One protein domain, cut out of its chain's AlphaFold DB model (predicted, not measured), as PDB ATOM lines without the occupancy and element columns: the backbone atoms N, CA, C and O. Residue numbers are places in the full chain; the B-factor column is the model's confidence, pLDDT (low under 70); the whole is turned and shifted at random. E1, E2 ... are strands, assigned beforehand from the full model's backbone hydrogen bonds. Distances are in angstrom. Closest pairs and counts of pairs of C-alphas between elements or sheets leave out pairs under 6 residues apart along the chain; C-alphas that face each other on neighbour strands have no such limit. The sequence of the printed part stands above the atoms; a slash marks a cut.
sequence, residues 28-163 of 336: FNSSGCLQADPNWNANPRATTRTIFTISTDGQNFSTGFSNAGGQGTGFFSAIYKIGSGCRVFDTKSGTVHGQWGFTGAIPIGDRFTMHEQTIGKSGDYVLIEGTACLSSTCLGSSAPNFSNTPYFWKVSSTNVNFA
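Overview. This is residues 28 to 163 of the 336 residues of an uncharacterized protein of Acidobacteria bacterium (UniProt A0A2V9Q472). Little regular structure is present, yet two four-strand sheets lie face to face as a sandwich, E5 E6 E7 E8 and E1 E2 E3 E4, with long loops around them. Each is an antiparallel meander, each strand the neighbour of the one before. The 136 printed residues include eight named strands, E1 to E8 along the chain, holding 47 residues, and no named helix: all strand, compact, radius of gyration of the C-alphas 13.4 A, spans 41 by 31 by 28 A.

Arrangement. E5 (residues 112 to 119) and E6 (125 to 133) have N 113 and O 132 within hydrogen-bond range, 3.0 A. E7 (150 to 154) pairs with E6, N 126 and O 153 2.9 A, and with E8 (160 to 162), N 152 and O 161 2.7 A. E2 (76 to 81) pairs with E1 (60 to 65), N 61 and O 80 2.9 A, and with E3 (85 to 90), N 77 and O 89 2.8 A; E3 pairs with E4 (95 to 98), N 88 and O 97 2.9 A. Between the sheets, the closest C-alphas of E1 and E5 are Ser 62 and Ile 119, 6.1 A.

Along the chain. E6 spans 21.3 A, E5 18.5 A. C-alpha 60 begins E1 at (-31.799, 7.181, -18.174); C-alpha 162 ends E8 at (-43.497, 19.893, -5.336).

Size, cuts and confidence. The printed part has no cut. Links E4 to E5 and E6 to E7 are long. Residues 44 to 51 and 140 to 148 include those under pLDDT 70.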
ATOM      1  N   PHE A  28     -21.006  14.480 -18.971       91.81
ATOM      2  CA  PHE A  28     -21.898  15.608 -18.717       91.81
ATOM      3  C   PHE A  28     -21.204  16.961 -18.945       91.81
ATOM      4  O   PHE A  28     -21.874  17.962 -19.192       91.81
ATOM      5  N   ASN A  29     -19.871  17.023 -18.914       91.25
ATOM      6  CA  ASN A  29     -19.115  18.241 -19.203       91.25
ATOM      7  C   ASN A  29     -18.961  18.460 -20.719       91.25
ATOM      8  O   ASN A  29     -17.865  18.383 -21.270       91.25
ATOM      9  N   SER A  30     -20.077  18.723 -21.399       91.38
ATOM     10  CA  SER A  30     -20.146  18.974 -22.845       91.38
ATOM     11  C   SER A  30     -21.014  20.194 -23.173       91.38
ATOM     12  O   SER A  30     -21.860  20.590 -22.367       91.38
ATOM     13  N   SER A  31     -20.812  20.782 -24.360       88.44
ATOM     14  CA  SER A  31     -21.442  22.037 -24.822       88.44
ATOM     15  C   SER A  31     -22.972  22.025 -24.834       88.44
ATOM     16  O   SER A  31     -23.588  23.074 -24.700       88.44
ATOM     17  N   GLY A  32     -23.595  20.852 -24.969       88.19
ATOM     18  CA  GLY A  32     -25.053  20.681 -24.913       88.19
ATOM     19  C   GLY A  32     -25.598  20.290 -23.534       88.19
ATOM     20  O   GLY A  32     -26.784  19.999 -23.414       88.19
ATOM     21  N   CYS A  33     -24.742  20.213 -22.519       93.69
ATOM     22  CA  CYS A  33     -25.061  19.705 -21.188       93.69
ATOM     23  C   CYS A  33     -24.608  20.722 -20.131       93.69
ATOM     24  O   CYS A  33     -25.089  21.849 -20.155       93.69
ATOM     25  N   LEU A  34     -23.680  20.381 -19.227       92.94
ATOM     26  CA  LEU A  34     -23.244  21.308 -18.176       92.94
ATOM     27  C   LEU A  34     -22.655  22.606 -18.744       92.94
ATOM     28  O   LEU A  34     -22.942  23.675 -18.228       92.94
ATOM     29  N   GLN A  35     -21.905  22.549 -19.849       93.19
ATOM     30  CA  GLN A  35     -21.316  23.754 -20.456       93.19
ATOM     31  C   GLN A  35     -22.341  24.642 -21.180       93.19
ATOM     32  O   GLN A  35     -21.985  25.736 -21.609       93.19
ATOM     33  N   ALA A  36     -23.590  24.187 -21.336       93.19
ATOM     34  CA  ALA A  36     -24.666  25.027 -21.855       93.19
ATOM     35  C   ALA A  36     -25.150  26.052 -20.816       93.19
ATOM     36  O   ALA A  36     -25.835  27.009 -21.180       93.19
ATOM     37  N   ASP A  37     -24.829  25.837 -19.539       92.88
ATOM     38  CA  ASP A  37     -25.208  26.720 -18.448       92.88
ATOM     39  C   ASP A  37     -24.069  27.707 -18.122       92.88
ATOM     40  O   ASP A  37     -22.946  27.277 -17.844       92.88
ATOM     41  N   PRO A  38     -24.319  29.029 -18.117       92.00
ATOM     42  CA  PRO A  38     -23.294  30.027 -17.808       92.00
ATOM     43  C   PRO A  38     -22.788  29.975 -16.356       92.00
ATOM     44  O   PRO A  38     -21.717  30.508 -16.066       92.00
ATOM     45  N   ASN A  39     -23.530  29.356 -15.435       90.44
ATOM     46  CA  ASN A  39     -23.113  29.161 -14.049       90.44
ATOM     47  C   ASN A  39     -22.189  27.953 -13.879       90.44
ATOM     48  O   ASN A  39     -21.613  27.782 -12.799       90.44
ATOM     49  N   TRP A  40     -22.048  27.091 -14.888       89.50
ATOM     50  CA  TRP A  40     -21.120  25.971 -14.826       89.50
ATOM     51  C   TRP A  40     -19.679  26.466 -14.899       89.50
ATOM     52  O   TRP A  40     -19.309  27.254 -15.769       89.50
ATOM     53  N   ASN A  41     -18.827  25.950 -14.016       84.25
ATOM     54  CA  ASN A  41     -17.390  26.010 -14.226       84.25
ATOM     55  C   ASN A  41     -16.856  24.581 -14.301       84.25
ATOM     56  O   ASN A  41     -17.301  23.701 -13.575       84.25
ATOM     57  N   ALA A  42     -15.912  24.329 -15.209       70.88
ATOM     58  CA  ALA A  42     -15.416  22.988 -15.528       70.88
ATOM     59  C   ALA A  42     -14.604  22.316 -14.395       70.88
ATOM     60  O   ALA A  42     -13.805  21.420 -14.659       70.88
ATOM     61  N   ASN A  43     -14.788  22.742 -13.142       71.19
ATOM     62  CA  ASN A  43     -14.170  22.184 -11.949       71.19
ATOM     63  C   ASN A  43     -15.228  21.473 -11.080       71.19
ATOM     64  O   ASN A  43     -15.551  21.967  -9.995       71.19
ATOM     65  N   PRO A  44     -15.792  20.332 -11.541       65.94
ATOM     66  CA  PRO A  44     -16.762  19.560 -10.772       65.94
ATOM     67  C   PRO A  44     -16.196  19.235  -9.396       65.94
ATOM     68  O   PRO A  44     -15.198  18.520  -9.262       65.94
ATOM     69  N   ARG A  45     -16.886  19.688  -8.355       68.31
ATOM     70  CA  ARG A  45     -16.626  19.237  -6.994       68.31
ATOM     71  C   ARG A  45     -17.788  18.364  -6.554       68.31
ATOM     72  O   ARG A  45     -18.948  18.695  -6.777       68.31
ATOM     73  N   ALA A  46     -17.467  17.214  -5.965       58.38
ATOM     74  CA  ALA A  46     -18.467  16.223  -5.580       58.38
ATOM     75  C   ALA A  46     -19.503  16.850  -4.632       58.38
ATOM     76  O   ALA A  46     -19.150  17.274  -3.534       58.38
ATOM     77  N   THR A  47     -20.761  16.920  -5.061       58.91
ATOM     78  CA  THR A  47     -21.881  17.554  -4.332       58.91
ATOM     79  C   THR A  47     -22.407  16.704  -3.211       58.91
ATOM     80  O   THR A  47     -22.936  17.182  -2.223       58.91
ATOM     81  N   THR A  48     -22.327  15.407  -3.435       57.50
ATOM     82  CA  THR A  48     -22.972  14.350  -2.690       57.50
ATOM     83  C   THR A  48     -22.206  13.081  -3.056       57.50
ATOM     84  O   THR A  48     -21.517  13.013  -4.080       57.50
ATOM     85  N   ARG A  49     -22.266  12.055  -2.208       55.44
ATOM     86  CA  ARG A  49     -21.663  10.753  -2.527       55.44
ATOM     87  C   ARG A  49     -22.518   9.934  -3.502       55.44
ATOM     88  O   ARG A  49     -22.155   8.797  -3.769       55.44
ATOM     89  N   THR A  50     -23.623  10.483  -4.016       53.06
ATOM     90  CA  THR A  50     -24.569   9.764  -4.871       53.06
ATOM     91  C   THR A  50     -23.897   9.368  -6.184       53.06
ATOM     92  O   THR A  50     -23.505  10.201  -6.999       53.06
ATOM     93  N   ILE A  51     -23.728   8.060  -6.357       62.03
ATOM     94  CA  ILE A  51     -23.216   7.423  -7.566       62.03
ATOM     95  C   ILE A  51     -24.458   7.131  -8.408       62.03
ATOM     96  O   ILE A  51     -25.137   6.169  -8.101       62.03
ATOM     97  N   PHE A  52     -24.779   8.002  -9.373       77.00
ATOM     98  CA  PHE A  52     -25.816   7.867 -10.418       77.00
ATOM     99  C   PHE A  52     -27.085   7.055 -10.088       77.00
ATOM    100  O   PHE A  52     -27.050   5.841  -9.915       77.00
ATOM    101  N   THR A  53     -28.251   7.684 -10.184       88.12
ATOM    102  CA  THR A  53     -29.531   6.963 -10.155       88.12
ATOM    103  C   THR A  53     -29.967   6.595 -11.574       88.12
ATOM    104  O   THR A  53     -29.661   7.309 -12.532       88.12
ATOM    105  N   ILE A  54     -30.614   5.438 -11.740       92.19
ATOM    106  CA  ILE A  54     -30.894   4.843 -13.057       92.19
ATOM    107  C   ILE A  54     -32.370   4.441 -13.137       92.19
ATOM    108  O   ILE A  54     -32.902   3.852 -12.193       92.19
ATOM    109  N   SER A  55     -33.021   4.710 -14.271       94.81
ATOM    110  CA  SER A  55     -34.366   4.191 -14.557       94.81
ATOM    111  C   SER A  55     -34.377   2.658 -14.675       94.81
ATOM    112  O   SER A  55     -33.350   2.017 -14.920       94.81
ATOM    113  N   THR A  56     -35.540   2.026 -14.505       93.62
ATOM    114  CA  THR A  56     -35.646   0.554 -14.509       93.62
ATOM    115  C   THR A  56     -35.145  -0.058 -15.818       93.62
ATOM    116  O   THR A  56     -34.410  -1.046 -15.800       93.62
ATOM    117  N   ASP A  57     -35.454   0.588 -16.942       93.31
ATOM    118  CA  ASP A  57     -35.048   0.179 -18.290       93.31
ATOM    119  C   ASP A  57     -33.552   0.386 -18.601       93.31
ATOM    120  O   ASP A  57     -33.080  -0.063 -19.642       93.31
ATOM    121  N   GLY A  58     -32.793   1.046 -17.716       92.44
ATOM    122  CA  GLY A  58     -31.376   1.339 -17.934       92.44
ATOM    123  C   GLY A  58     -31.107   2.416 -18.990       92.44
ATOM    124  O   GLY A  58     -29.963   2.568 -19.414       92.44
ATOM    125  N   GLN A  59     -32.132   3.159 -19.421       95.12
ATOM    126  CA  GLN A  59     -32.014   4.135 -20.507       95.12
ATOM    127  C   GLN A  59     -31.708   5.550 -20.022       95.12
ATOM    128  O   GLN A  59     -31.224   6.365 -20.811       95.12
ATOM    129  N   ASN A  60     -31.980   5.855 -18.751       95.75
ATOM    130  CA  ASN A  60     -31.799   7.181 -18.174       95.75
ATOM    131  C   ASN A  60     -30.900   7.113 -16.936       95.75
ATOM    132  O   ASN A  60     -31.112   6.278 -16.059       95.75
ATOM    133  N   PHE A  61     -29.934   8.024 -16.858       94.56
ATOM    134  CA  PHE A  61     -28.951   8.138 -15.780       94.56
ATOM    135  C   PHE A  61     -29.000   9.559 -15.226       94.56
ATOM    136  O   PHE A  61     -28.752  10.501 -15.978       94.56
ATOM    137  N   SER A  62     -29.296   9.726 -13.939       93.44
ATOM    138  CA  SER A  62     -29.405  11.035 -13.287       93.44
ATOM    139  C   SER A  62     -28.354  11.210 -12.197       93.44
ATOM    140  O   SER A  62     -28.012  10.260 -11.488       93.44
ATOM    141  N   THR A  63     -27.818  12.420 -12.059       90.94
ATOM    142  CA  THR A  63     -26.894  12.773 -10.974       90.94
ATOM    143  C   THR A  63     -26.810  14.280 -10.732       90.94
ATOM    144  O   THR A  63     -27.270  15.095 -11.540       90.94
ATOM    145  N   GLY A  64     -26.235  14.654  -9.586       89.38
ATOM    146  CA  GLY A  64     -26.087  16.035  -9.129       89.38
ATOM    147  C   GLY A  64     -24.675  16.570  -9.305       89.38
ATOM    148  O   GLY A  64     -23.706  15.847  -9.084       89.38
ATOM    149  N   PHE A  65     -24.563  17.849  -9.668       88.81
ATOM    150  CA  PHE A  65     -23.286  18.553  -9.811       88.81
ATOM    151  C   PHE A  65     -23.260  19.905  -9.067       88.81
ATOM    152  O   PHE A  65     -24.291  20.532  -8.803       88.81
ATOM    153  N   SER A  66     -22.053  20.316  -8.656       85.81
ATOM    154  CA  SER A  66     -21.725  21.557  -7.936       85.81
ATOM    155  C   SER A  66     -20.353  22.013  -8.390       85.81
ATOM    156  O   SER A  66     -19.478  21.206  -8.718       85.81
ATOM    157  N   ASN A  67     -20.153  23.317  -8.272       84.31
ATOM    158  CA  ASN A  67     -18.856  23.954  -8.414       84.31
ATOM    159  C   ASN A  67     -18.072  24.020  -7.082       84.31
ATOM    160  O   ASN A  67     -16.872  24.283  -7.092       84.31
ATOM    161  N   ALA A  68     -18.725  23.829  -5.925       77.56
ATOM    162  CA  ALA A  68     -18.140  24.028  -4.590       77.56
ATOM    163  C   ALA A  68     -17.816  22.709  -3.862       77.56
ATOM    164  O   ALA A  68     -16.753  22.590  -3.246       77.56
ATOM    165  N   GLY A  69     -18.679  21.701  -4.014       77.38
ATOM    166  CA  GLY A  69     -18.538  20.379  -3.403       77.38
ATOM    167  C   GLY A  69     -18.916  20.332  -1.923       77.38
ATOM    168  O   GLY A  69     -18.992  21.353  -1.251       77.38
ATOM    169  N   GLY A  70     -19.146  19.122  -1.415       75.94
ATOM    170  CA  GLY A  70     -19.735  18.883  -0.098       75.94
ATOM    171  C   GLY A  70     -21.263  18.834  -0.149       75.94
ATOM    172  O   GLY A  70     -21.878  19.429  -1.037       75.94
ATOM    173  N   GLN A  71     -21.863  18.109   0.800       76.19
ATOM    174  CA  GLN A  71     -23.317  17.971   0.908       76.19
ATOM    175  C   GLN A  71     -23.983  19.347   0.974       76.19
ATOM    176  O   GLN A  71     -23.474  20.268   1.609       76.19
ATOM    177  N   GLY A  72     -25.116  19.488   0.293       81.62
ATOM    178  CA  GLY A  72     -25.897  20.717   0.311       81.62
ATOM    179  C   GLY A  72     -25.388  21.826  -0.627       81.62
ATOM    180  O   GLY A  72     -25.931  22.930  -0.661       81.62
ATOM    181  N   THR A  73     -24.338  21.564  -1.407       84.56
ATOM    182  CA  THR A  73     -23.770  22.562  -2.333       84.56
ATOM    183  C   THR A  73     -24.142  22.326  -3.793       84.56
ATOM    184  O   THR A  73     -23.781  23.138  -4.645       84.56
ATOM    185  N   GLY A  74     -24.814  21.215  -4.110       87.81
ATOM    186  CA  GLY A  74     -25.278  20.911  -5.465       87.81
ATOM    187  C   GLY A  74     -26.304  21.919  -5.953       87.81
ATOM    188  O   GLY A  74     -27.066  22.450  -5.158       87.81
ATOM    189  N   PHE A  75     -26.316  22.206  -7.247       91.38
ATOM    190  CA  PHE A  75     -27.393  22.994  -7.863       91.38
ATOM    191  C   PHE A  75     -27.627  22.655  -9.337       91.38
ATOM    192  O   PHE A  75     -28.521  23.210  -9.959       91.38
ATOM    193  N   PHE A  76     -26.872  21.709  -9.896       93.38
ATOM    194  CA  PHE A  76     -27.145  21.156 -11.214       93.38
ATOM    195  C   PHE A  76     -27.725  19.758 -11.062       93.38
ATOM    196  O   PHE A  76     -27.027  18.831 -10.649       93.38
ATOM    197  N   SER A  77     -28.988  19.589 -11.429       94.19
ATOM    198  CA  SER A  77     -29.606  18.281 -11.591       94.19
ATOM    199  C   SER A  77     -29.502  17.862 -13.049       94.19
ATOM    200  O   SER A  77     -30.106  18.491 -13.911       94.19
ATOM    201  N   ALA A  78     -28.746  16.813 -13.351       94.12
ATOM    202  CA  ALA A  78     -28.478  16.410 -14.722       94.12
ATOM    203  C   ALA A  78     -28.982  15.000 -15.004       94.12
ATOM    204  O   ALA A  78     -28.847  14.109 -14.171       94.12
ATOM    205  N   ILE A  79     -29.497  14.795 -16.213       95.62
ATOM    206  CA  ILE A  79     -29.976  13.508 -16.708       95.62
ATOM    207  C   ILE A  79     -29.415  13.244 -18.104       95.62
ATOM    208  O   ILE A  79     -29.475  14.100 -18.983       95.62
ATOM    209  N   TYR A  80     -28.872  12.049 -18.317       95.88
ATOM    210  CA  TYR A  80     -28.489  11.528 -19.623       95.88
ATOM    211  C   TYR A  80     -29.472  10.441 -20.044       95.88
ATOM    212  O   TYR A  80     -29.707   9.498 -19.291       95.88
ATOM    213  N   LYS A  81     -30.009  10.559 -21.259       96.62
ATOM    214  CA  LYS A  81     -30.860   9.552 -21.890       96.62
ATOM    215  C   LYS A  81     -30.152   8.952 -23.099       96.62
ATOM    216  O   LYS A  81     -29.772   9.683 -24.023       96.62
ATOM    217  N   ILE A  82     -30.011   7.627 -23.117       96.31
ATOM    218  CA  ILE A  82     -29.385   6.893 -24.224       96.31
ATOM    219  C   ILE A  82     -30.084   7.254 -25.540       96.31
ATOM    220  O   ILE A  82     -31.309   7.220 -25.651       96.31
ATOM    221  N   GLY A  83     -29.289   7.644 -26.538       95.94
ATOM    222  CA  GLY A  83     -29.767   8.037 -27.867       95.94
ATOM    223  C   GLY A  83     -30.427   9.420 -27.960       95.94
ATOM    224  O   GLY A  83     -30.673   9.875 -29.070       95.94
ATOM    225  N   SER A  84     -30.700  10.109 -26.845       96.38
ATOM    226  CA  SER A  84     -31.256  11.478 -26.848       96.38
ATOM    227  C   SER A  84     -30.255  12.540 -26.388       96.38
ATOM    228  O   SER A  84     -30.318  13.675 -26.848       96.38
ATOM    229  N   GLY A  85     -29.324  12.188 -25.497       96.12
ATOM    230  CA  GLY A  85     -28.344  13.122 -24.940       96.12
ATOM    231  C   GLY A  85     -28.702  13.600 -23.533       96.12
ATOM    232  O   GLY A  85     -29.477  12.964 -22.815       96.12
ATOM    233  N   CYS A  86     -28.106  14.712 -23.117       95.88
ATOM    234  CA  CYS A  86     -28.205  15.249 -21.764       95.88
ATOM    235  C   CYS A  86     -29.231  16.378 -21.626       95.88
ATOM    236  O   CYS A  86     -29.476  17.146 -22.560       95.88
ATOM    237  N   ARG A  87     -29.768  16.512 -20.412       96.88
ATOM    238  CA  ARG A  87     -30.416  17.717 -19.902       96.88
ATOM    239  C   ARG A  87     -29.881  18.089 -18.528       96.88
ATOM    240  O   ARG A  87     -29.520  17.213 -17.747       96.88
ATOM    241  N   VAL A  88     -29.890  19.381 -18.228       96.25
ATOM    242  CA  VAL A  88     -29.441  19.945 -16.953       96.25
ATOM    243  C   VAL A  88     -30.480  20.937 -16.464       96.25
ATOM    244  O   VAL A  88     -30.872  21.831 -17.203       96.25
ATOM    245  N   PHE A  89     -30.915  20.792 -15.225       97.56
ATOM    246  CA  PHE A  89     -31.678  21.795 -14.505       97.56
ATOM    247  C   PHE A  89     -30.760  22.471 -13.484       97.56
ATOM    248  O   PHE A  89     -30.300  21.827 -12.542       97.56
ATOM    249  N   ASP A  90     -30.503  23.763 -13.679       96.44
ATOM    250  CA  ASP A  90     -29.858  24.621 -12.692       96.44
ATOM    251  C   ASP A  90     -30.906  25.163 -11.718       96.44
ATOM    252  O   ASP A  90     -31.689  26.065 -12.032       96.44
ATOM    253  N   THR A  91     -30.920  24.605 -10.510       95.19
ATOM    254  CA  THR A  91     -31.844  24.971  -9.433       95.19
ATOM    255  C   THR A  91     -31.542  26.352  -8.852       95.19
ATOM    256  O   THR A  91     -32.404  26.940  -8.199       95.19
ATOM    257  N   LYS A  92     -30.346  26.907  -9.090       94.12
ATOM    258  CA  LYS A  92     -29.939  28.236  -8.624       94.12
ATOM    259  C   LYS A  92     -30.409  29.343  -9.564       94.12
ATOM    260  O   LYS A  92     -30.846  30.382  -9.072       94.12
ATOM    261  N   SER A  93     -30.361  29.145 -10.882       96.50
ATOM    262  CA  SER A  93     -30.944  30.096 -11.849       96.50
ATOM    263  C   SER A  93     -32.412  29.817 -12.170       96.50
ATOM    264  O   SER A  93     -33.151  30.732 -12.547       96.50
ATOM    265  N   GLY A  94     -32.870  28.581 -11.959       97.06
ATOM    266  CA  GLY A  94     -34.198  28.119 -12.345       97.06
ATOM    267  C   GLY A  94     -34.324  27.846 -13.836       97.06
ATOM    268  O   GLY A  94     -35.404  28.044 -14.390       97.06
ATOM    269  N   THR A  95     -33.232  27.454 -14.489       98.06
ATOM    270  CA  THR A  95     -33.176  27.285 -15.943       98.06
ATOM    271  C   THR A  95     -32.869  25.843 -16.292       98.06
ATOM    272  O   THR A  95     -32.040  25.189 -15.665       98.06
ATOM    273  N   VAL A  96     -33.560  25.335 -17.306       98.44
ATOM    274  CA  VAL A  96     -33.303  24.018 -17.868       98.44
ATOM    275  C   VAL A  96     -32.590  24.162 -19.205       98.44
ATOM    276  O   VAL A  96     -33.083  24.823 -20.117       98.44
ATOM    277  N   HIS A  97     -31.462  23.478 -19.328       97.44
ATOM    278  CA  HIS A  97     -30.630  23.344 -20.515       97.44
ATOM    279  C   HIS A  97     -30.669  21.894 -21.016       97.44
ATOM    280  O   HIS A  97     -31.080  20.976 -20.295       97.44
ATOM    281  N   GLY A  98     -30.239  21.656 -22.252       96.06
ATOM    282  CA  GLY A  98     -30.089  20.297 -22.760       96.06
ATOM    283  C   GLY A  98     -30.164  20.167 -24.271       96.06
ATOM    284  O   GLY A  98     -30.425  21.123 -24.995       96.06
ATOM    285  N   GLN A  99     -29.963  18.935 -24.723       96.50
ATOM    286  CA  GLN A  99     -29.934  18.539 -26.133       96.50
ATOM    287  C   GLN A  99     -31.307  18.092 -26.651       96.50
ATOM    288  O   GLN A  99     -31.468  17.856 -27.846       96.50
ATOM    289  N   TRP A 100     -32.293  17.942 -25.762       96.69
ATOM    290  CA  TRP A 100     -33.636  17.477 -26.097       96.69
ATOM    291  C   TRP A 100     -34.701  18.023 -25.135       96.69
ATOM    292  O   TRP A 100     -34.401  18.433 -24.012       96.69
ATOM    293  N   GLY A 101     -35.962  17.985 -25.580       96.06
ATOM    294  CA  GLY A 101     -37.115  18.524 -24.851       96.06
ATOM    295  C   GLY A 101     -37.095  20.053 -24.718       96.06
ATOM    296  O   GLY A 101     -36.323  20.733 -25.386       96.06
ATOM    297  N   PHE A 102     -37.980  20.609 -23.885       97.38
ATOM    298  CA  PHE A 102     -38.093  22.069 -23.731       97.38
ATOM    299  C   PHE A 102     -37.051  22.643 -22.770       97.38
ATOM    300  O   PHE A 102     -37.009  22.225 -21.616       97.38
ATOM    301  N   THR A 103     -36.283  23.638 -23.209       97.75
ATOM    302  CA  THR A 103     -35.321  24.398 -22.394       97.75
ATOM    303  C   THR A 103     -35.870  25.772 -22.005       97.75
ATOM    304  O   THR A 103     -36.808  26.270 -22.624       97.75
ATOM    305  N   GLY A 104     -35.261  26.409 -21.006       97.88
ATOM    306  CA  GLY A 104     -35.626  27.742 -20.526       97.88
ATOM    307  C   GLY A 104     -36.021  27.754 -19.054       97.88
ATOM    308  O   GLY A 104     -35.741  26.813 -18.312       97.88
ATOM    309  N   ALA A 105     -36.654  28.844 -18.626       98.25
ATOM    310  CA  ALA A 105     -37.034  29.035 -17.232       98.25
ATOM    311  C   ALA A 105     -38.115  28.036 -16.783       98.25
ATOM    312  O   ALA A 105     -39.062  27.738 -17.520       98.25
ATOM    313  N   ILE A 106     -37.995  27.550 -15.549       97.69
ATOM    314  CA  ILE A 106     -39.062  26.817 -14.859       97.69
ATOM    315  C   ILE A 106     -40.189  27.787 -14.451       97.69
ATOM    316  O   ILE A 106     -39.924  28.968 -14.219       97.69
ATOM    317  N   PRO A 107     -41.443  27.319 -14.307       95.62
ATOM    318  CA  PRO A 107     -42.583  28.197 -14.025       95.62
ATOM    319  C   PRO A 107     -42.674  28.665 -12.563       95.62
ATOM    320  O   PRO A 107     -43.511  29.507 -12.249       95.62
ATOM    321  N   ILE A 108     -41.853  28.118 -11.659       93.19
ATOM    322  CA  ILE A 108     -41.850  28.471 -10.233       93.19
ATOM    323  C   ILE A 108     -40.687  29.412  -9.883       93.19
ATOM    324  O   ILE A 108     -39.610  29.355 -10.481       93.19
ATOM    325  N   GLY A 109     -40.900  30.278  -8.889       93.06
ATOM    326  CA  GLY A 109     -39.903  31.247  -8.411       93.06
ATOM    327  C   GLY A 109     -38.836  30.669  -7.472       93.06
ATOM    328  O   GLY A 109     -37.856  31.349  -7.173       93.06
ATOM    329  N   ASP A 110     -39.001  29.428  -7.015       92.81
ATOM    330  CA  ASP A 110     -38.081  28.766  -6.086       92.81
ATOM    331  C   ASP A 110     -36.683  28.618  -6.702       92.81
ATOM    332  O   ASP A 110     -36.538  28.124  -7.822       92.81
ATOM    333  N   ARG A 111     -35.653  29.032  -5.960       93.94
ATOM    334  CA  ARG A 111     -34.235  28.810  -6.269       93.94
ATOM    335  C   ARG A 111     -33.568  28.219  -5.056       93.94
ATOM    336  O   ARG A 111     -33.844  28.659  -3.942       93.94
ATOM    337  N   PHE A 112     -32.711  27.232  -5.256       91.88
ATOM    338  CA  PHE A 112     -32.181  26.468  -4.139       91.88
ATOM    339  C   PHE A 112     -30.897  25.722  -4.466       91.88
ATOM    340  O   PHE A 112     -30.587  25.482  -5.631       91.88
ATOM    341  N   THR A 113     -30.168  25.330  -3.425       90.25
ATOM    342  CA  THR A 113     -29.170  24.261  -3.517       90.25
ATOM    343  C   THR A 113     -29.792  22.917  -3.137       90.25
ATOM    344  O   THR A 113     -30.842  22.853  -2.497       90.25
ATOM    345  N   MET A 114     -29.150  21.832  -3.553       88.12
ATOM    346  CA  MET A 114     -29.634  20.459  -3.509       88.12
ATOM    347  C   MET A 114     -28.936  19.672  -2.400       88.12
ATOM    348  O   MET A 114     -27.710  19.736  -2.260       88.12
ATOM    349  N   HIS A 115     -29.719  18.908  -1.644       83.94
ATOM    350  CA  HIS A 115     -29.246  17.916  -0.684       83.94
ATOM    351  C   HIS A 115     -28.977  16.571  -1.363       83.94
ATOM    352  O   HIS A 115     -27.916  15.980  -1.178       83.94
ATOM    353  N   GLU A 116     -29.925  16.134  -2.189       84.50
ATOM    354  CA  GLU A 116     -29.949  14.835  -2.849       84.50
ATOM    355  C   GLU A 116     -30.723  14.936  -4.171       84.50
ATOM    356  O   GLU A 116     -31.476  15.881  -4.414       84.50
ATOM    357  N   GLN A 117     -30.525  13.955  -5.048       89.00
ATOM    358  CA  GLN A 117     -31.490  13.668  -6.095       89.00
ATOM    359  C   GLN A 117     -31.613  12.166  -6.356       89.00
ATOM    360  O   GLN A 117     -30.653  11.413  -6.181       89.00
ATOM    361  N   THR A 118     -32.745  11.774  -6.929       91.75
ATOM    362  CA  THR A 118     -32.949  10.466  -7.555       91.75
ATOM    363  C   THR A 118     -33.806  10.594  -8.816       91.75
ATOM    364  O   THR A 118     -34.363  11.654  -9.098       91.75
ATOM    365  N   ILE A 119     -33.916   9.524  -9.597       94.69
ATOM    366  CA  ILE A 119     -34.776   9.446 -10.776       94.69
ATOM    367  C   ILE A 119     -35.924   8.472 -10.515       94.69
ATOM    368  O   ILE A 119     -35.721   7.373 -10.004       94.69
ATOM    369  N   GLY A 120     -37.137   8.865 -10.906       95.88
ATOM    370  CA  GLY A 120     -38.290   7.972 -10.964       95.88
ATOM    371  C   GLY A 120     -37.986   6.748 -11.824       95.88
ATOM    372  O   GLY A 120     -37.247   6.825 -12.808       95.88
ATOM    373  N   LYS A 121     -38.586   5.604 -11.499       96.00
ATOM    374  CA  LYS A 121     -38.258   4.325 -12.147       96.00
ATOM    375  C   LYS A 121     -38.635   4.281 -13.632       96.00
ATOM    376  O   LYS A 121     -38.013   3.555 -14.404       96.00
ATOM    377  N   SER A 122     -39.574   5.130 -14.053       96.00
ATOM    378  CA  SER A 122     -39.917   5.384 -15.461       96.00
ATOM    379  C   SER A 122     -38.886   6.226 -16.217       96.00
ATOM    380  O   SER A 122     -38.875   6.215 -17.441       96.00
ATOM    381  N   GLY A 123     -38.036   6.973 -15.513       96.12
ATOM    382  CA  GLY A 123     -37.129   7.955 -16.102       96.12
ATOM    383  C   GLY A 123     -37.776   9.302 -16.442       96.12
ATOM    384  O   GLY A 123     -37.068  10.213 -16.856       96.12
ATOM    385  N   ASP A 124     -39.090   9.464 -16.249       96.88
ATOM    386  CA  ASP A 124     -39.827  10.673 -16.653       96.88
ATOM    387  C   ASP A 124     -39.731  11.836 -15.651       96.88
ATOM    388  O   ASP A 124     -40.047  12.985 -15.980       96.88
ATOM    389  N   TYR A 125     -39.313  11.539 -14.422       97.75
ATOM    390  CA  TYR A 125     -39.221  12.499 -13.330       97.75
ATOM    391  C   TYR A 125     -37.883  12.370 -12.616       97.75
ATOM    392  O   TYR A 125     -37.445  11.262 -12.319       97.75
ATOM    393  N   VAL A 126     -37.273  13.505 -12.288       96.62
ATOM    394  CA  VAL A 126     -36.159  13.588 -11.340       96.62
ATOM    395  C   VAL A 126     -36.682  14.221 -10.058       96.62
ATOM    396  O   VAL A 126     -37.352  15.257 -10.094       96.62
ATOM    397  N   LEU A 127     -36.418  13.559  -8.938       94.56
ATOM    398  CA  LEU A 127     -36.761  14.002  -7.596       94.56
ATOM    399  C   LEU A 127     -35.527  14.679  -7.018       94.56
ATOM    400  O   LEU A 127     -34.454  14.082  -6.993       94.56
ATOM    401  N   ILE A 128     -35.667  15.928  -6.598       92.62
ATOM    402  CA  ILE A 128     -34.558  16.774  -6.175       92.62
ATOM    403  C   ILE A 128     -34.857  17.272  -4.774       92.62
ATOM    404  O   ILE A 128     -35.728  18.122  -4.587       92.62
ATOM    405  N   GLU A 129     -34.126  16.772  -3.792       89.00
ATOM    406  CA  GLU A 129     -34.207  17.310  -2.448       89.00
ATOM    407  C   GLU A 129     -33.430  18.607  -2.351       89.00
ATOM    408  O   GLU A 129     -32.265  18.711  -2.741       89.00
ATOM    409  N   GLY A 130     -34.088  19.607  -1.792       87.06
ATOM    410  CA  GLY A 130     -33.465  20.861  -1.461       87.06
ATOM    411  C   GLY A 130     -32.590  20.776  -0.207       87.06
ATOM    412  O   GLY A 130     -32.882  20.014   0.703       87.06
ATOM    413  N   THR A 131     -31.573  21.638  -0.092       84.12
ATOM    414  CA  THR A 131     -30.886  21.914   1.197       84.12
ATOM    415  C   THR A 131     -30.892  23.381   1.681       84.12
ATOM    416  O   THR A 131     -30.790  23.599   2.884       84.12
ATOM    417  N   ALA A 132     -30.984  24.385   0.801       87.31
ATOM    418  CA  ALA A 132     -31.054  25.797   1.174       87.31
ATOM    419  C   ALA A 132     -31.844  26.590   0.130       87.31
ATOM    420  O   ALA A 132     -31.598  26.453  -1.070       87.31
ATOM    421  N   CYS A 133     -32.755  27.451   0.589       89.31
ATOM    422  CA  CYS A 133     -33.470  28.380  -0.279       89.31
ATOM    423  C   CYS A 133     -32.575  29.577  -0.620       89.31
ATOM    424  O   CYS A 133     -31.978  30.187   0.265       89.31
ATOM    425  N   LEU A 134     -32.504  29.912  -1.904       90.88
ATOM    426  CA  LEU A 134     -31.784  31.062  -2.454       90.88
ATOM    427  C   LEU A 134     -32.736  32.164  -2.952       90.88
ATOM    428  O   LEU A 134     -32.291  33.275  -3.232       90.88
ATOM    429  N   SER A 135     -34.031  31.861  -3.068       90.31
ATOM    430  CA  SER A 135     -35.095  32.844  -3.308       90.31
ATOM    431  C   SER A 135     -35.602  33.453  -1.997       90.31
ATOM    432  O   SER A 135     -35.290  32.972  -0.910       90.31
ATOM    433  N   SER A 136     -36.445  34.489  -2.088       84.38
ATOM    434  CA  SER A 136     -37.120  35.080  -0.920       84.38
ATOM    435  C   SER A 136     -37.959  34.063  -0.141       84.38
ATOM    436  O   SER A 136     -38.053  34.130   1.080       84.38
ATOM    437  N   THR A 137     -38.577  33.130  -0.862       81.56
ATOM    438  CA  THR A 137     -39.320  31.992  -0.333       81.56
ATOM    439  C   THR A 137     -39.162  30.814  -1.285       81.56
ATOM    440  O   THR A 137     -38.936  30.992  -2.482       81.56
ATOM    441  N   CYS A 138     -39.293  29.607  -0.744       86.25
ATOM    442  CA  CYS A 138     -39.330  28.384  -1.527       86.25
ATOM    443  C   CYS A 138     -40.506  27.538  -1.052       86.25
ATOM    444  O   CYS A 138     -40.486  26.990   0.055       86.25
ATOM    445  N   LEU A 139     -41.542  27.471  -1.883       76.62
ATOM    446  CA  LEU A 139     -42.832  26.857  -1.564       76.62
ATOM    447  C   LEU A 139     -42.755  25.334  -1.423       76.62
ATOM    448  O   LEU A 139     -43.568  24.742  -0.712       76.62
ATOM    449  N   GLY A 140     -41.746  24.705  -2.035       63.31
ATOM    450  CA  GLY A 140     -41.435  23.289  -1.815       63.31
ATOM    451  C   GLY A 140     -41.057  22.950  -0.366       63.31
ATOM    452  O   GLY A 140     -41.050  21.779   0.003       63.31
ATOM    453  N   SER A 141     -40.811  23.952   0.485       61.53
ATOM    454  CA  SER A 141     -40.360  23.782   1.865       61.53
ATOM    455  C   SER A 141     -41.281  24.508   2.851       61.53
ATOM    456  O   SER A 141     -41.697  25.639   2.619       61.53
ATOM    457  N   SER A 142     -41.605  23.884   3.982       46.75
ATOM    458  CA  SER A 142     -42.327  24.540   5.083       46.75
ATOM    459  C   SER A 142     -41.388  24.893   6.242       46.75
ATOM    460  O   SER A 142     -41.640  24.425   7.341       46.75
ATOM    461  N   ALA A 143     -40.333  25.689   5.987       42.31
ATOM    462  CA  ALA A 143     -39.438  26.359   6.966       42.31
ATOM    463  C   ALA A 143     -38.793  25.491   8.094       42.31
ATOM    464  O   ALA A 143     -39.129  24.329   8.282       42.31
ATOM    465  N   PRO A 144     -37.870  26.028   8.923       45.97
ATOM    466  CA  PRO A 144     -36.639  26.745   8.585       45.97
ATOM    467  C   PRO A 144     -35.474  25.801   8.190       45.97
ATOM    468  O   PRO A 144     -34.393  26.280   7.865       45.97
ATOM    469  N   ASN A 145     -35.693  24.480   8.169       49.59
ATOM    470  CA  ASN A 145     -34.734  23.475   7.701       49.59
ATOM    471  C   ASN A 145     -35.265  22.876   6.398       49.59
ATOM    472  O   ASN A 145     -36.325  22.258   6.358       49.59
ATOM    473  N   PHE A 146     -34.566  23.132   5.305       57.59
ATOM    474  CA  PHE A 146     -35.054  23.022   3.932       57.59
ATOM    475  C   PHE A 146     -35.162  21.564   3.396       57.59
ATOM    476  O   PHE A 146     -35.114  21.351   2.194       57.59
ATOM    477  N   SER A 147     -35.348  20.554   4.257       58.84
ATOM    478  CA  SER A 147     -35.108  19.127   3.948       58.84
ATOM    479  C   SER A 147     -36.332  18.194   3.961       58.84
ATOM    480  O   SER A 147     -36.166  16.993   4.121       58.84
ATOM    481  N   ASN A 148     -37.573  18.682   3.839       68.50
ATOM    482  CA  ASN A 148     -38.740  17.824   4.129       68.50
ATOM    483  C   ASN A 148     -39.551  17.368   2.906       68.50
ATOM    484  O   ASN A 148     -40.578  16.709   3.080       68.50
ATOM    485  N   THR A 149     -39.187  17.738   1.674       79.38
ATOM    486  CA  THR A 149     -39.896  17.287   0.456       79.38
ATOM    487  C   THR A 149     -39.047  17.489  -0.801       79.38
ATOM    488  O   THR A 149     -38.506  18.583  -0.974       79.38
ATOM    489  N   PRO A 150     -38.992  16.517  -1.728       89.62
ATOM    490  CA  PRO A 150     -38.355  16.726  -3.019       89.62
ATOM    491  C   PRO A 150     -39.189  17.630  -3.943       89.62
ATOM    492  O   PRO A 150     -40.425  17.641  -3.929       89.62
ATOM    493  N   TYR A 151     -38.493  18.351  -4.812       93.88
ATOM    494  CA  TYR A 151     -39.030  18.887  -6.056       93.88
ATOM    495  C   TYR A 151     -39.089  17.780  -7.110       93.88
ATOM    496  O   TYR A 151     -38.238  16.902  -7.148       93.88
ATOM    497  N   PHE A 152     -40.070  17.839  -8.002       96.25
ATOM    498  CA  PHE A 152     -40.321  16.856  -9.051       96.25
ATOM    499  C   PHE A 152     -40.201  17.545 -10.401       96.25
ATOM    500  O   PHE A 152     -41.129  18.222 -10.860       96.25
ATOM    501  N   TRP A 153     -39.050  17.380 -11.036       97.75
ATOM    502  CA  TRP A 153     -38.801  17.889 -12.375       97.75
ATOM    503  C   TRP A 153     -39.232  16.855 -13.415       97.75
ATOM    504  O   TRP A 153     -38.691  15.751 -13.460       97.75
ATOM    505  N   LYS A 154     -40.200  17.209 -14.273       97.75
ATOM    506  CA  LYS A 154     -40.574  16.386 -15.430       97.75
ATOM    507  C   LYS A 154     -39.525  16.553 -16.526       97.75
ATOM    508  O   LYS A 154     -39.470  17.594 -17.179       97.75
ATOM    509  N   VAL A 155     -38.742  15.509 -16.778       96.12
ATOM    510  CA  VAL A 155     -37.483  15.597 -17.539       96.12
ATOM    511  C   VAL A 155     -37.650  15.986 -18.997       96.12
ATOM    512  O   VAL A 155     -36.672  16.343 -19.630       96.12
ATOM    513  N   SER A 156     -38.851  15.880 -19.573       96.25
ATOM    514  CA  SER A 156     -39.138  16.282 -20.956       96.25
ATOM    515  C   SER A 156     -39.557  17.749 -21.090       96.25
ATOM    516  O   SER A 156     -39.561  18.279 -22.203       96.25
ATOM    517  N   SER A 157     -39.787  18.466 -19.988       97.81
ATOM    518  CA  SER A 157     -40.195  19.873 -19.995       97.81
ATOM    519  C   SER A 157     -39.421  20.733 -18.987       97.81
ATOM    520  O   SER A 157     -38.457  20.286 -18.369       97.81
ATOM    521  N   THR A 158     -39.834  21.993 -18.841       98.31
ATOM    522  CA  THR A 158     -39.384  22.907 -17.780       98.31
ATOM    523  C   THR A 158     -40.272  22.828 -16.530       98.31
ATOM    524  O   THR A 158     -40.123  23.622 -15.606       98.31
ATOM    525  N   ASN A 159     -41.218  21.882 -16.475       97.88
ATOM    526  CA  ASN A 159     -42.172  21.806 -15.372       97.88
ATOM    527  C   ASN A 159     -41.514  21.197 -14.137       97.88
ATOM    528  O   ASN A 159     -41.122  20.027 -14.139       97.88
ATOM    529  N   VAL A 160     -41.489  21.983 -13.067       96.19
ATOM    530  CA  VAL A 160     -41.079  21.560 -11.732       96.19
ATOM    531  C   VAL A 160     -42.266  21.747 -10.803       96.19
ATOM    532  O   VAL A 160     -42.859  22.822 -10.754       96.19
ATOM    533  N   ASN A 161     -42.624  20.686 -10.091       93.69
ATOM    534  CA  ASN A 161     -43.663  20.703  -9.067       93.69
ATOM    535  C   ASN A 161     -43.070  20.272  -7.727       93.69
ATOM    536  O   ASN A 161     -41.937  19.813  -7.655       93.69
ATOM    537  N   PHE A 162     -43.844  20.390  -6.662       91.25
ATOM    538  CA  PHE A 162     -43.497  19.893  -5.336       91.25
ATOM    539  C   PHE A 162     -44.755  19.311  -4.699       91.25
ATOM    540  O   PHE A 162     -45.875  19.632  -5.105       91.25
ATOM    541  N   ALA A 163     -44.580  18.420  -3.728       89.69
ATOM    542  CA  ALA A 163     -45.711  17.882  -2.990       89.69
ATOM    543  C   ALA A 163     -46.173  18.851  -1.896       89.69
ATOM    544  O   ALA A 163     -45.375  19.587  -1.315       89.69
TER     545      ALA A 163